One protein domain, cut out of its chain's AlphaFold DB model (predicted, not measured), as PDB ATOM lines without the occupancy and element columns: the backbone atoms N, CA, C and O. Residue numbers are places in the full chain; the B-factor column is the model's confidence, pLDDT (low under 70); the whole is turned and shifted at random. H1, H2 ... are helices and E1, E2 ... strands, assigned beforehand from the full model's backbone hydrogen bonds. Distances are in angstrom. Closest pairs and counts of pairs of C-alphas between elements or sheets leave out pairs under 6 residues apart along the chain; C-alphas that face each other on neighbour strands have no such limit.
ATOM      1  N   VAL A  40     157.908 227.104 215.672       80.12
ATOM      2  CA  VAL A  40     158.007 227.591 214.284       80.12
ATOM      3  C   VAL A  40     159.168 228.574 214.086       80.12
ATOM      4  O   VAL A  40     159.643 228.722 212.960       80.12
ATOM      5  N   PHE A  41     159.656 229.189 215.168       82.44
ATOM      6  CA  PHE A  41     160.762 230.149 215.184       82.44
ATOM      7  C   PHE A  41     162.074 229.569 215.750       82.44
ATOM      8  O   PHE A  41     163.021 230.320 215.986       82.44
ATOM      9  N   MET A  42     162.152 228.254 215.990       83.00
ATOM     10  CA  MET A  42     163.355 227.611 216.542       83.00
ATOM     11  C   MET A  42     164.540 227.619 215.558       83.00
ATOM     12  O   MET A  42     164.356 227.566 214.340       83.00
ATOM     13  N   ASP A  43     165.770 227.575 216.083       80.75
ATOM     14  CA  ASP A  43     166.974 227.313 215.276       80.75
ATOM     15  C   ASP A  43     166.970 225.842 214.822       80.75
ATOM     16  O   ASP A  43     167.426 224.954 215.538       80.75
ATOM     17  N   LYS A  44     166.413 225.558 213.639       76.81
ATOM     18  CA  LYS A  44     166.217 224.181 213.147       76.81
ATOM     19  C   LYS A  44     167.519 223.377 213.050       76.81
ATOM     20  O   LYS A  44     167.485 222.164 213.251       76.81
ATOM     21  N   GLU A  45     168.649 224.020 212.762       78.12
ATOM     22  CA  GLU A  45     169.932 223.324 212.623       78.12
ATOM     23  C   GLU A  45     170.434 222.804 213.967       78.12
ATOM     24  O   GLU A  45     170.946 221.689 214.029       78.12
ATOM     25  N   LYS A  46     170.244 223.580 215.042       76.88
ATOM     26  CA  LYS A  46     170.765 223.265 216.385       76.88
ATOM     27  C   LYS A  46     169.747 222.617 217.314       76.88
ATOM     28  O   LYS A  46     170.123 221.871 218.217       76.88
ATOM     29  N   ALA A  47     168.470 222.911 217.107       70.44
ATOM     30  CA  ALA A  47     167.390 222.549 218.009       70.44
ATOM     31  C   ALA A  47     166.725 221.213 217.666       70.44
ATOM     32  O   ALA A  47     166.056 220.657 218.528       70.44
ATOM     33  N   ILE A  48     166.908 220.675 216.455       73.25
ATOM     34  CA  ILE A  48     166.420 219.338 216.086       73.25
ATOM     35  C   ILE A  48     167.458 218.303 216.515       73.25
ATOM     36  O   ILE A  48     168.617 218.392 216.115       73.25
ATOM     37  N   GLY A  49     167.062 217.329 217.335       71.75
ATOM     38  CA  GLY A  49     167.968 216.289 217.828       71.75
ATOM     39  C   GLY A  49     168.397 215.273 216.768       71.75
ATOM     40  O   GLY A  49     167.634 214.941 215.866       71.75
ATOM     41  N   GLY A  50     169.618 214.748 216.915       68.62
ATOM     42  CA  GLY A  50     170.130 213.640 216.101       68.62
ATOM     43  C   GLY A  50     170.819 214.044 214.795       68.62
ATOM     44  O   GLY A  50     171.247 213.161 214.055       68.62
ATOM     45  N   ASN A  51     170.979 215.341 214.521       74.00
ATOM     46  CA  ASN A  51     171.712 215.805 213.348       74.00
ATOM     47  C   ASN A  51     173.221 215.769 213.620       74.00
ATOM     48  O   ASN A  51     173.687 216.262 214.650       74.00
ATOM     49  N   ILE A  52     173.988 215.229 212.671       80.44
ATOM     50  CA  ILE A  52     175.428 215.480 212.576       80.44
ATOM     51  C   ILE A  52     175.583 216.794 211.811       80.44
ATOM     52  O   ILE A  52     175.197 216.883 210.650       80.44
ATOM     53  N   VAL A  53     176.093 217.817 212.489       83.25
ATOM     54  CA  VAL A  53     176.311 219.153 211.918       83.25
ATOM     55  C   VAL A  53     177.628 219.191 211.159       83.25
ATOM     56  O   VAL A  53     177.733 219.803 210.103       83.25
ATOM     57  N   GLU A  54     178.641 218.520 211.699       87.25
ATOM     58  CA  GLU A  54     179.976 218.495 211.126       87.25
ATOM     59  C   GLU A  54     180.686 217.205 211.524       87.25
ATOM     60  O   GLU A  54     180.539 216.734 212.652       87.25
ATOM     61  N   GLU A  55     181.480 216.651 210.611       89.56
ATOM     62  CA  GLU A  55     182.412 215.571 210.907       89.56
ATOM     63  C   GLU A  55     183.738 215.827 210.187       89.56
ATOM     64  O   GLU A  55     183.773 216.099 208.986       89.56
ATOM     65  N   LYS A  56     184.839 215.751 210.933       91.44
ATOM     66  CA  LYS A  56     186.202 215.967 210.450       91.44
ATOM     67  C   LYS A  56     187.083 214.801 210.866       91.44
ATOM     68  O   LYS A  56     187.011 214.320 211.995       91.44
ATOM     69  N   ARG A  57     187.976 214.387 209.968       89.56
ATOM     70  CA  ARG A  57     189.004 213.384 210.256       89.56
ATOM     71  C   ARG A  57     190.387 213.964 210.017       89.56
ATOM     72  O   ARG A  57     190.703 214.366 208.901       89.56
ATOM     73  N   ILE A  58     191.219 213.961 211.054       87.25
ATOM     74  CA  ILE A  58     192.607 214.426 210.995       87.25
ATOM     75  C   ILE A  58     193.493 213.347 211.625       87.25
ATOM     76  O   ILE A  58     193.550 213.191 212.843       87.25
ATOM     77  N   GLY A  59     194.167 212.558 210.784       89.38
ATOM     78  CA  GLY A  59     194.949 211.401 211.233       89.38
ATOM     79  C   GLY A  59     194.089 210.380 211.990       89.38
ATOM     80  O   GLY A  59     193.110 209.861 211.443       89.38
ATOM     81  N   ASN A  60     194.453 210.118 213.252       89.44
ATOM     82  CA  ASN A  60     193.733 209.226 214.172       89.44
ATOM     83  C   ASN A  60     192.677 209.953 215.025       89.44
ATOM     84  O   ASN A  60     192.176 209.377 215.988       89.44
ATOM     85  N   VAL A  61     192.360 211.211 214.712       89.12
ATOM     86  CA  VAL A  61     191.310 211.976 215.392       89.12
ATOM     87  C   VAL A  61     190.077 212.051 214.497       89.12
ATOM     88  O   VAL A  61     190.179 212.436 213.329       89.12
ATOM     89  N   ILE A  62     188.924 211.685 215.051       90.00
ATOM     90  CA  ILE A  62     187.602 211.913 214.467       90.00
ATOM     91  C   ILE A  62     186.898 212.935 215.355       90.00
ATOM     92  O   ILE A  62     186.685 212.690 216.539       90.00
ATOM     93  N   GLU A  63     186.565 214.086 214.789       93.25
ATOM     94  CA  GLU A  63     185.853 215.166 215.464       93.25
ATOM     95  C   GLU A  63     184.446 215.268 214.877       93.25
ATOM     96  O   GLU A  63     184.292 215.477 213.674       93.25
ATOM     97  N   THR A  64     183.419 215.102 215.708       88.81
ATOM     98  CA  THR A  64     182.023 215.120 215.265       88.81
ATOM     99  C   THR A  64     181.209 216.103 216.095       88.81
ATOM    100  O   THR A  64     181.148 215.998 217.318       88.81
ATOM    101  N   THR A  65     180.505 217.013 215.429       88.19
ATOM    102  CA  THR A  65     179.538 217.920 216.050       88.19
ATOM    103  C   THR A  65     178.127 217.385 215.845       88.19
ATOM    104  O   THR A  65     177.698 217.161 214.714       88.19
ATOM    105  N   LYS A  66     177.386 217.180 216.937       85.38
ATOM    106  CA  LYS A  66     176.049 216.570 216.948       85.38
ATOM    107  C   LYS A  66     175.068 217.398 217.764       85.38
ATOM    108  O   LYS A  66     175.436 217.983 218.783       85.38
ATOM    109  N   THR A  67     173.799 217.391 217.381       81.94
ATOM    110  CA  THR A  67     172.736 218.044 218.150       81.94
ATOM    111  C   THR A  67     172.046 217.097 219.127       81.94
ATOM    112  O   THR A  67     171.630 215.982 218.805       81.94
ATOM    113  N   VAL A  68     171.852 217.596 220.342       71.25
ATOM    114  CA  VAL A  68     171.019 217.021 221.400       71.25
ATOM    115  C   VAL A  68     169.776 217.901 221.522       71.25
ATOM    116  O   VAL A  68     169.541 218.556 222.529       71.25
ATOM    117  N   GLY A  69     169.053 218.028 220.419       62.56
ATOM    118  CA  GLY A  69     167.885 218.890 220.304       62.56
ATOM    119  C   GLY A  69     166.575 218.229 220.738       62.56
ATOM    120  O   GLY A  69     166.528 217.055 221.112       62.56
ATOM    121  N   LEU A  70     165.499 219.004 220.642       62.44
ATOM    122  CA  LEU A  70     164.123 218.543 220.731       62.44
ATOM    123  C   LEU A  70     163.823 217.581 219.572       62.44
ATOM    124  O   LEU A  70     164.264 217.769 218.438       62.44
ATOM    125  N   PHE A  71     163.037 216.547 219.856       54.19
ATOM    126  CA  PHE A  71     162.525 215.619 218.851       54.19
ATOM    127  C   PHE A  71     161.350 216.225 218.079       54.19
ATOM    128  O   PHE A  71     160.365 215.520 217.959       54.19
ATOM    129  N   LYS A  72     161.357 217.494 217.631       52.94
ATOM    130  CA  LYS A  72     160.230 217.984 216.816       52.94
ATOM    131  C   LYS A  72     160.595 218.865 215.637       52.94
ATOM    132  O   LYS A  72     161.185 219.932 215.787       52.94
ATOM    133  N   ARG A  73     160.197 218.405 214.446       50.00
ATOM    134  CA  ARG A  73     160.081 219.210 213.226       50.00
ATOM    135  C   ARG A  73     158.629 219.696 213.163       50.00
ATOM    136  O   ARG A  73     157.758 218.937 212.778       50.00
ATOM    137  N   GLN A  74     158.395 220.957 213.534       52.56
ATOM    138  CA  GLN A  74     157.135 221.686 213.310       52.56
ATOM    139  C   GLN A  74     155.877 221.063 213.941       52.56
ATOM    140  O   GLN A  74     155.021 220.560 213.235       52.56
ATOM    141  N   GLY A  75     155.695 221.163 215.260       55.28
ATOM    142  CA  GLY A  75     154.409 220.835 215.890       55.28
ATOM    143  C   GLY A  75     153.968 219.366 215.756       55.28
ATOM    144  O   GLY A  75     154.372 218.600 214.893       55.28
ATOM    145  N   PHE A 295     159.520 225.116 233.660       88.38
ATOM    146  CA  PHE A 295     160.731 224.784 232.924       88.38
ATOM    147  C   PHE A 295     160.418 224.305 231.504       88.38
ATOM    148  O   PHE A 295     159.543 223.466 231.288       88.38
ATOM    149  N   CYS A 296     161.219 224.775 230.554       85.69
ATOM    150  CA  CYS A 296     161.358 224.169 229.237       85.69
ATOM    151  C   CYS A 296     162.811 224.287 228.749       85.69
ATOM    152  O   CYS A 296     163.655 224.943 229.366       85.69
ATOM    153  N   GLN A 297     163.124 223.623 227.643       86.75
ATOM    154  CA  GLN A 297     164.398 223.803 226.952       86.75
ATOM    155  C   GLN A 297     164.314 225.016 226.025       86.75
ATOM    156  O   GLN A 297     163.257 225.281 225.458       86.75
ATOM    157  N   SER A 298     165.420 225.743 225.867       87.19
ATOM    158  CA  SER A 298     165.445 226.882 224.955       87.19
ATOM    159  C   SER A 298     165.363 226.450 223.494       87.19
ATOM    160  O   SER A 298     166.027 225.497 223.086       87.19
ATOM    161  N   LEU A 299     164.587 227.196 222.710       84.88
ATOM    162  CA  LEU A 299     164.421 227.024 221.267       84.88
ATOM    163  C   LEU A 299     165.500 227.756 220.460       84.88
ATOM    164  O   LEU A 299     165.679 227.484 219.272       84.88
ATOM    165  N   THR A 300     166.215 228.690 221.094       86.50
ATOM    166  CA  THR A 300     167.156 229.605 220.422       86.50
ATOM    167  C   THR A 300     168.531 229.681 221.084       86.50
ATOM    168  O   THR A 300     169.487 230.139 220.456       86.50
ATOM    169  N   LYS A 301     168.678 229.227 222.336       89.75
ATOM    170  CA  LYS A 301     169.946 229.279 223.075       89.75
ATOM    171  C   LYS A 301     170.508 227.884 223.315       89.75
ATOM    172  O   LYS A 301     169.868 227.020 223.916       89.75
ATOM    173  N   PHE A 302     171.758 227.700 222.900       88.62
ATOM    174  CA  PHE A 302     172.464 226.422 222.954       88.62
ATOM    175  C   PHE A 302     173.839 226.584 223.590       88.62
ATOM    176  O   PHE A 302     174.438 227.659 223.566       88.62
ATOM    177  N   LYS A 303     174.352 225.487 224.134       89.56
ATOM    178  CA  LYS A 303     175.724 225.353 224.617       89.56
ATOM    179  C   LYS A 303     176.349 224.097 224.025       89.56
ATOM    180  O   LYS A 303     175.656 223.099 223.823       89.56
ATOM    181  N   THR A 304     177.658 224.127 223.826       89.88
ATOM    182  CA  THR A 304     178.418 222.967 223.357       89.88
ATOM    183  C   THR A 304     179.059 222.253 224.539       89.88
ATOM    184  O   THR A 304     179.683 222.887 225.391       89.88
ATOM    185  N   VAL A 305     178.901 220.934 224.599       87.81
ATOM    186  CA  VAL A 305     179.587 220.054 225.549       87.81
ATOM    187  C   VAL A 305     180.537 219.167 224.759       87.81
ATOM    188  O   VAL A 305     180.090 218.435 223.885       87.81
ATOM    189  N   THR A 306     181.832 219.237 225.054       89.81
ATOM    190  CA  THR A 306     182.844 218.403 224.396       89.81
ATOM    191  C   THR A 306     183.140 217.175 225.244       89.81
ATOM    192  O   THR A 306     183.458 217.303 226.426       89.81
ATOM    193  N   GLU A 307     183.067 215.998 224.635       88.50
ATOM    194  CA  GLU A 307     183.499 214.730 225.217       88.50
ATOM    195  C   GLU A 307     184.633 214.157 224.365       88.50
ATOM    196  O   GLU A 307     184.586 214.206 223.138       88.50
ATOM    197  N   THR A 308     185.667 213.623 225.009       90.81
ATOM    198  CA  THR A 308     186.777 212.964 224.318       90.81
ATOM    199  C   THR A 308     186.836 211.515 224.758       90.81
ATOM    200  O   THR A 308     186.925 211.228 225.950       90.81
ATOM    201  N   THR A 309     186.779 210.606 223.789       90.69
ATOM    202  CA  THR A 309     186.829 209.161 224.012       90.69
ATOM    203  C   THR A 309     187.974 208.567 223.203       90.69
ATOM    204  O   THR A 309     188.175 208.928 222.047       90.69
ATOM    205  N   HIS A 310     188.723 207.640 223.795       90.19
ATOM    206  CA  HIS A 310     189.793 206.918 223.108       90.19
ATOM    207  C   HIS A 310     189.381 205.457 222.944       90.19
ATOM    208  O   HIS A 310     189.115 204.783 223.939       90.19
ATOM    209  N   LEU A 311     189.313 204.977 221.702       87.88
ATOM    210  CA  LEU A 311     188.911 203.608 221.383       87.88
ATOM    211  C   LEU A 311     189.758 203.089 220.217       87.88
ATOM    212  O   LEU A 311     189.896 203.769 219.205       87.88
ATOM    213  N   ASP A 312     190.379 201.922 220.395       85.56
ATOM    214  CA  ASP A 312     191.202 201.234 219.386       85.56
ATOM    215  C   ASP A 312     192.270 202.117 218.700       85.56
ATOM    216  O   ASP A 312     192.522 202.023 217.501       85.56
ATOM    217  N   GLY A 313     192.916 203.007 219.466       86.81
ATOM    218  CA  GLY A 313     193.955 203.916 218.957       86.81
ATOM    219  C   GLY A 313     193.427 205.132 218.182       86.81
ATOM    220  O   GLY A 313     194.224 205.943 217.705       86.81
ATOM    221  N   ILE A 314     192.105 205.287 218.094       89.75
ATOM    222  CA  ILE A 314     191.414 206.447 217.531       89.75
ATOM    223  C   ILE A 314     190.930 207.339 218.679       89.75
ATOM    224  O   ILE A 314     190.420 206.869 219.698       89.75
ATOM    225  N   THR A 315     191.103 208.649 218.520       92.12
ATOM    226  CA  THR A 315     190.543 209.656 219.424       92.12
ATOM    227  C   THR A 315     189.271 210.221 218.810       92.12
ATOM    228  O   THR A 315     189.309 210.795 217.728       92.12
ATOM    229  N   TYR A 316     188.156 210.076 219.512       90.19
ATOM    230  CA  TYR A 316     186.867 210.648 219.154       90.19
ATOM    231  C   TYR A 316     186.638 211.905 219.987       90.19
ATOM    232  O   TYR A 316     186.611 211.830 221.216       90.19
ATOM    233  N   ILE A 317     186.491 213.053 219.333       91.19
ATOM    234  CA  ILE A 317     186.108 214.321 219.956       91.19
ATOM    235  C   ILE A 317     184.669 214.601 219.539       91.19
ATOM    236  O   ILE A 317     184.393 214.885 218.379       91.19
ATOM    237  N   GLU A 318     183.732 214.496 220.472       89.69
ATOM    238  CA  GLU A 318     182.317 214.734 220.206       89.69
ATOM    239  C   GLU A 318     181.882 216.078 220.793       89.69
ATOM    240  O   GLU A 318     181.907 216.278 222.009       89.69
ATOM    241  N   HIS A 319     181.456 216.997 219.928       90.38
ATOM    242  CA  HIS A 319     180.867 218.278 220.298       90.38
ATOM    243  C   HIS A 319     179.343 218.175 220.287       90.38
ATOM    244  O   HIS A 319     178.703 218.126 219.240       90.38
ATOM    245  N   TRP A 320     178.739 218.175 221.467       86.69
ATOM    246  CA  TRP A 320     177.295 218.073 221.638       86.69
ATOM    247  C   TRP A 320     176.668 219.455 221.800       86.69
ATOM    248  O   TRP A 320     176.820 220.094 222.843       86.69
ATOM    249  N   ILE A 321     175.919 219.907 220.797       88.06
ATOM    250  CA  ILE A 321     175.096 221.116 220.880       88.06
ATOM    251  C   ILE A 321     173.834 220.766 221.669       88.06
ATOM    252  O   ILE A 321     173.006 219.977 221.221       88.06
ATOM    253  N   THR A 322     173.698 221.329 222.864       85.62
ATOM    254  CA  THR A 322     172.596 221.060 223.802       85.62
ATOM    255  C   THR A 322     171.815 222.347 224.071       85.62
ATOM    256  O   THR A 322     172.439 223.402 224.225       85.62
ATOM    257  N   PRO A 323     170.475 222.312 224.159       86.31
ATOM    258  CA  PRO A 323     169.700 223.486 224.532       86.31
ATOM    259  C   PRO A 323     170.010 223.892 225.974       86.31
ATOM    260  O   PRO A 323     170.269 223.058 226.851       86.31
ATOM    261  N   THR A 324     169.988 225.196 226.235       88.44
ATOM    262  CA  THR A 324     170.064 225.711 227.605       88.44
ATOM    263  C   THR A 324     168.707 225.608 228.298       88.44
ATOM    264  O   THR A 324     167.664 225.560 227.648       88.44
ATOM    265  N   ASN A 325     168.712 225.610 229.630       87.94
ATOM    266  CA  ASN A 325     167.482 225.655 230.419       87.94
ATOM    267  C   ASN A 325     166.785 227.011 230.236       87.94
ATOM    268  O   ASN A 325     167.454 228.045 230.229       87.94
ATOM    269  N   SER A 326     165.462 226.995 230.106       90.75
ATOM    270  CA  SER A 326     164.612 228.173 229.927       90.75
ATOM    271  C   SER A 326     163.251 227.968 230.607       90.75
ATOM    272  O   SER A 326     163.090 227.078 231.449       90.75
ATOM    273  N   ASN A 327     162.280 228.817 230.281       90.81
ATOM    274  CA  ASN A 327     160.909 228.733 230.773       90.81
ATOM    275  C   ASN A 327     159.883 229.111 229.695       90.81
ATOM    276  O   ASN A 327     160.215 229.784 228.713       90.81
ATOM    277  N   LEU A 328     158.630 228.691 229.902       92.06
ATOM    278  CA  LEU A 328     157.549 228.856 228.923       92.06
ATOM    279  C   LEU A 328     157.382 230.308 228.466       92.06
ATOM    280  O   LEU A 328     157.276 230.569 227.271       92.06
TER     281      LEU A 328
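Overview. This is residues 40 to 75 and 295 to 328 of the 352 residues of an uncharacterized protein of Candidatus Dojkabacteria bacterium (UniProt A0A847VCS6). Two strand hairpins lie side by side in one long, twisted sheet: a short hairpin, E1 and E2, and a much longer one, E3 and E4, which runs on past it. The short helix H1 sits beside the strands, level with the sheet. The printed part has 70 residues, in the order H1 E1 E2 E3 E4, and is mostly strand; the sheet's order E1 E2 E4 E3 is mixed. The whole is a loose rod, with a radius of gyration of the C-alphas of 14.1 A and spans of 45 by 20 by 14 A.

Along the chain. E3, residues 295 to 311, is the longest strand by residues; it begins at C-alpha 295 (160.731, 224.784, 232.924) and bends by 91 degrees at residue 300. E4, residues 314 to 327, is 40.0 A long and ends at C-alpha 327 (160.909, 228.733, 230.773). E2 is residues 61 to 67, 19.7 A, and E1 residues 52 to 58, 17.3 A. H1 is residues 44 to 47.

Arrangement. Inner strands E2 and E4 are parallel at 19 degrees, with N 64 and O 317 2.9 A apart, within hydrogen-bond range. The hairpin E3 and E4 is antiparallel at 165 degrees, with N 307 to O 318 at 2.9 A. The hairpin E1 and E2 is antiparallel at 173 degrees, with N 56 to O 63 at 2.8 A. Edge strands E1 and E3 are apart. H1 is on the sheet, at the sheet's level, with a height over the sheet of 0.3 A; its closest C-alphas to E2 are those of Lys 46 and Thr 67, 5.9 A. H1 is too short for an O i to N i+4 pair, and its one O i to N i+3 pair is not within range.

Size, cuts and confidence. The C-alphas farthest apart, of Gly 313 and Leu 328, are 45.2 A apart. Residues 76 to 294 are not printed; C-alphas 75 and 295 are 18.6 A apart across the cut. The links printed whole are tight. Residue 50 and residues 69 to 75 are under pLDDT 70.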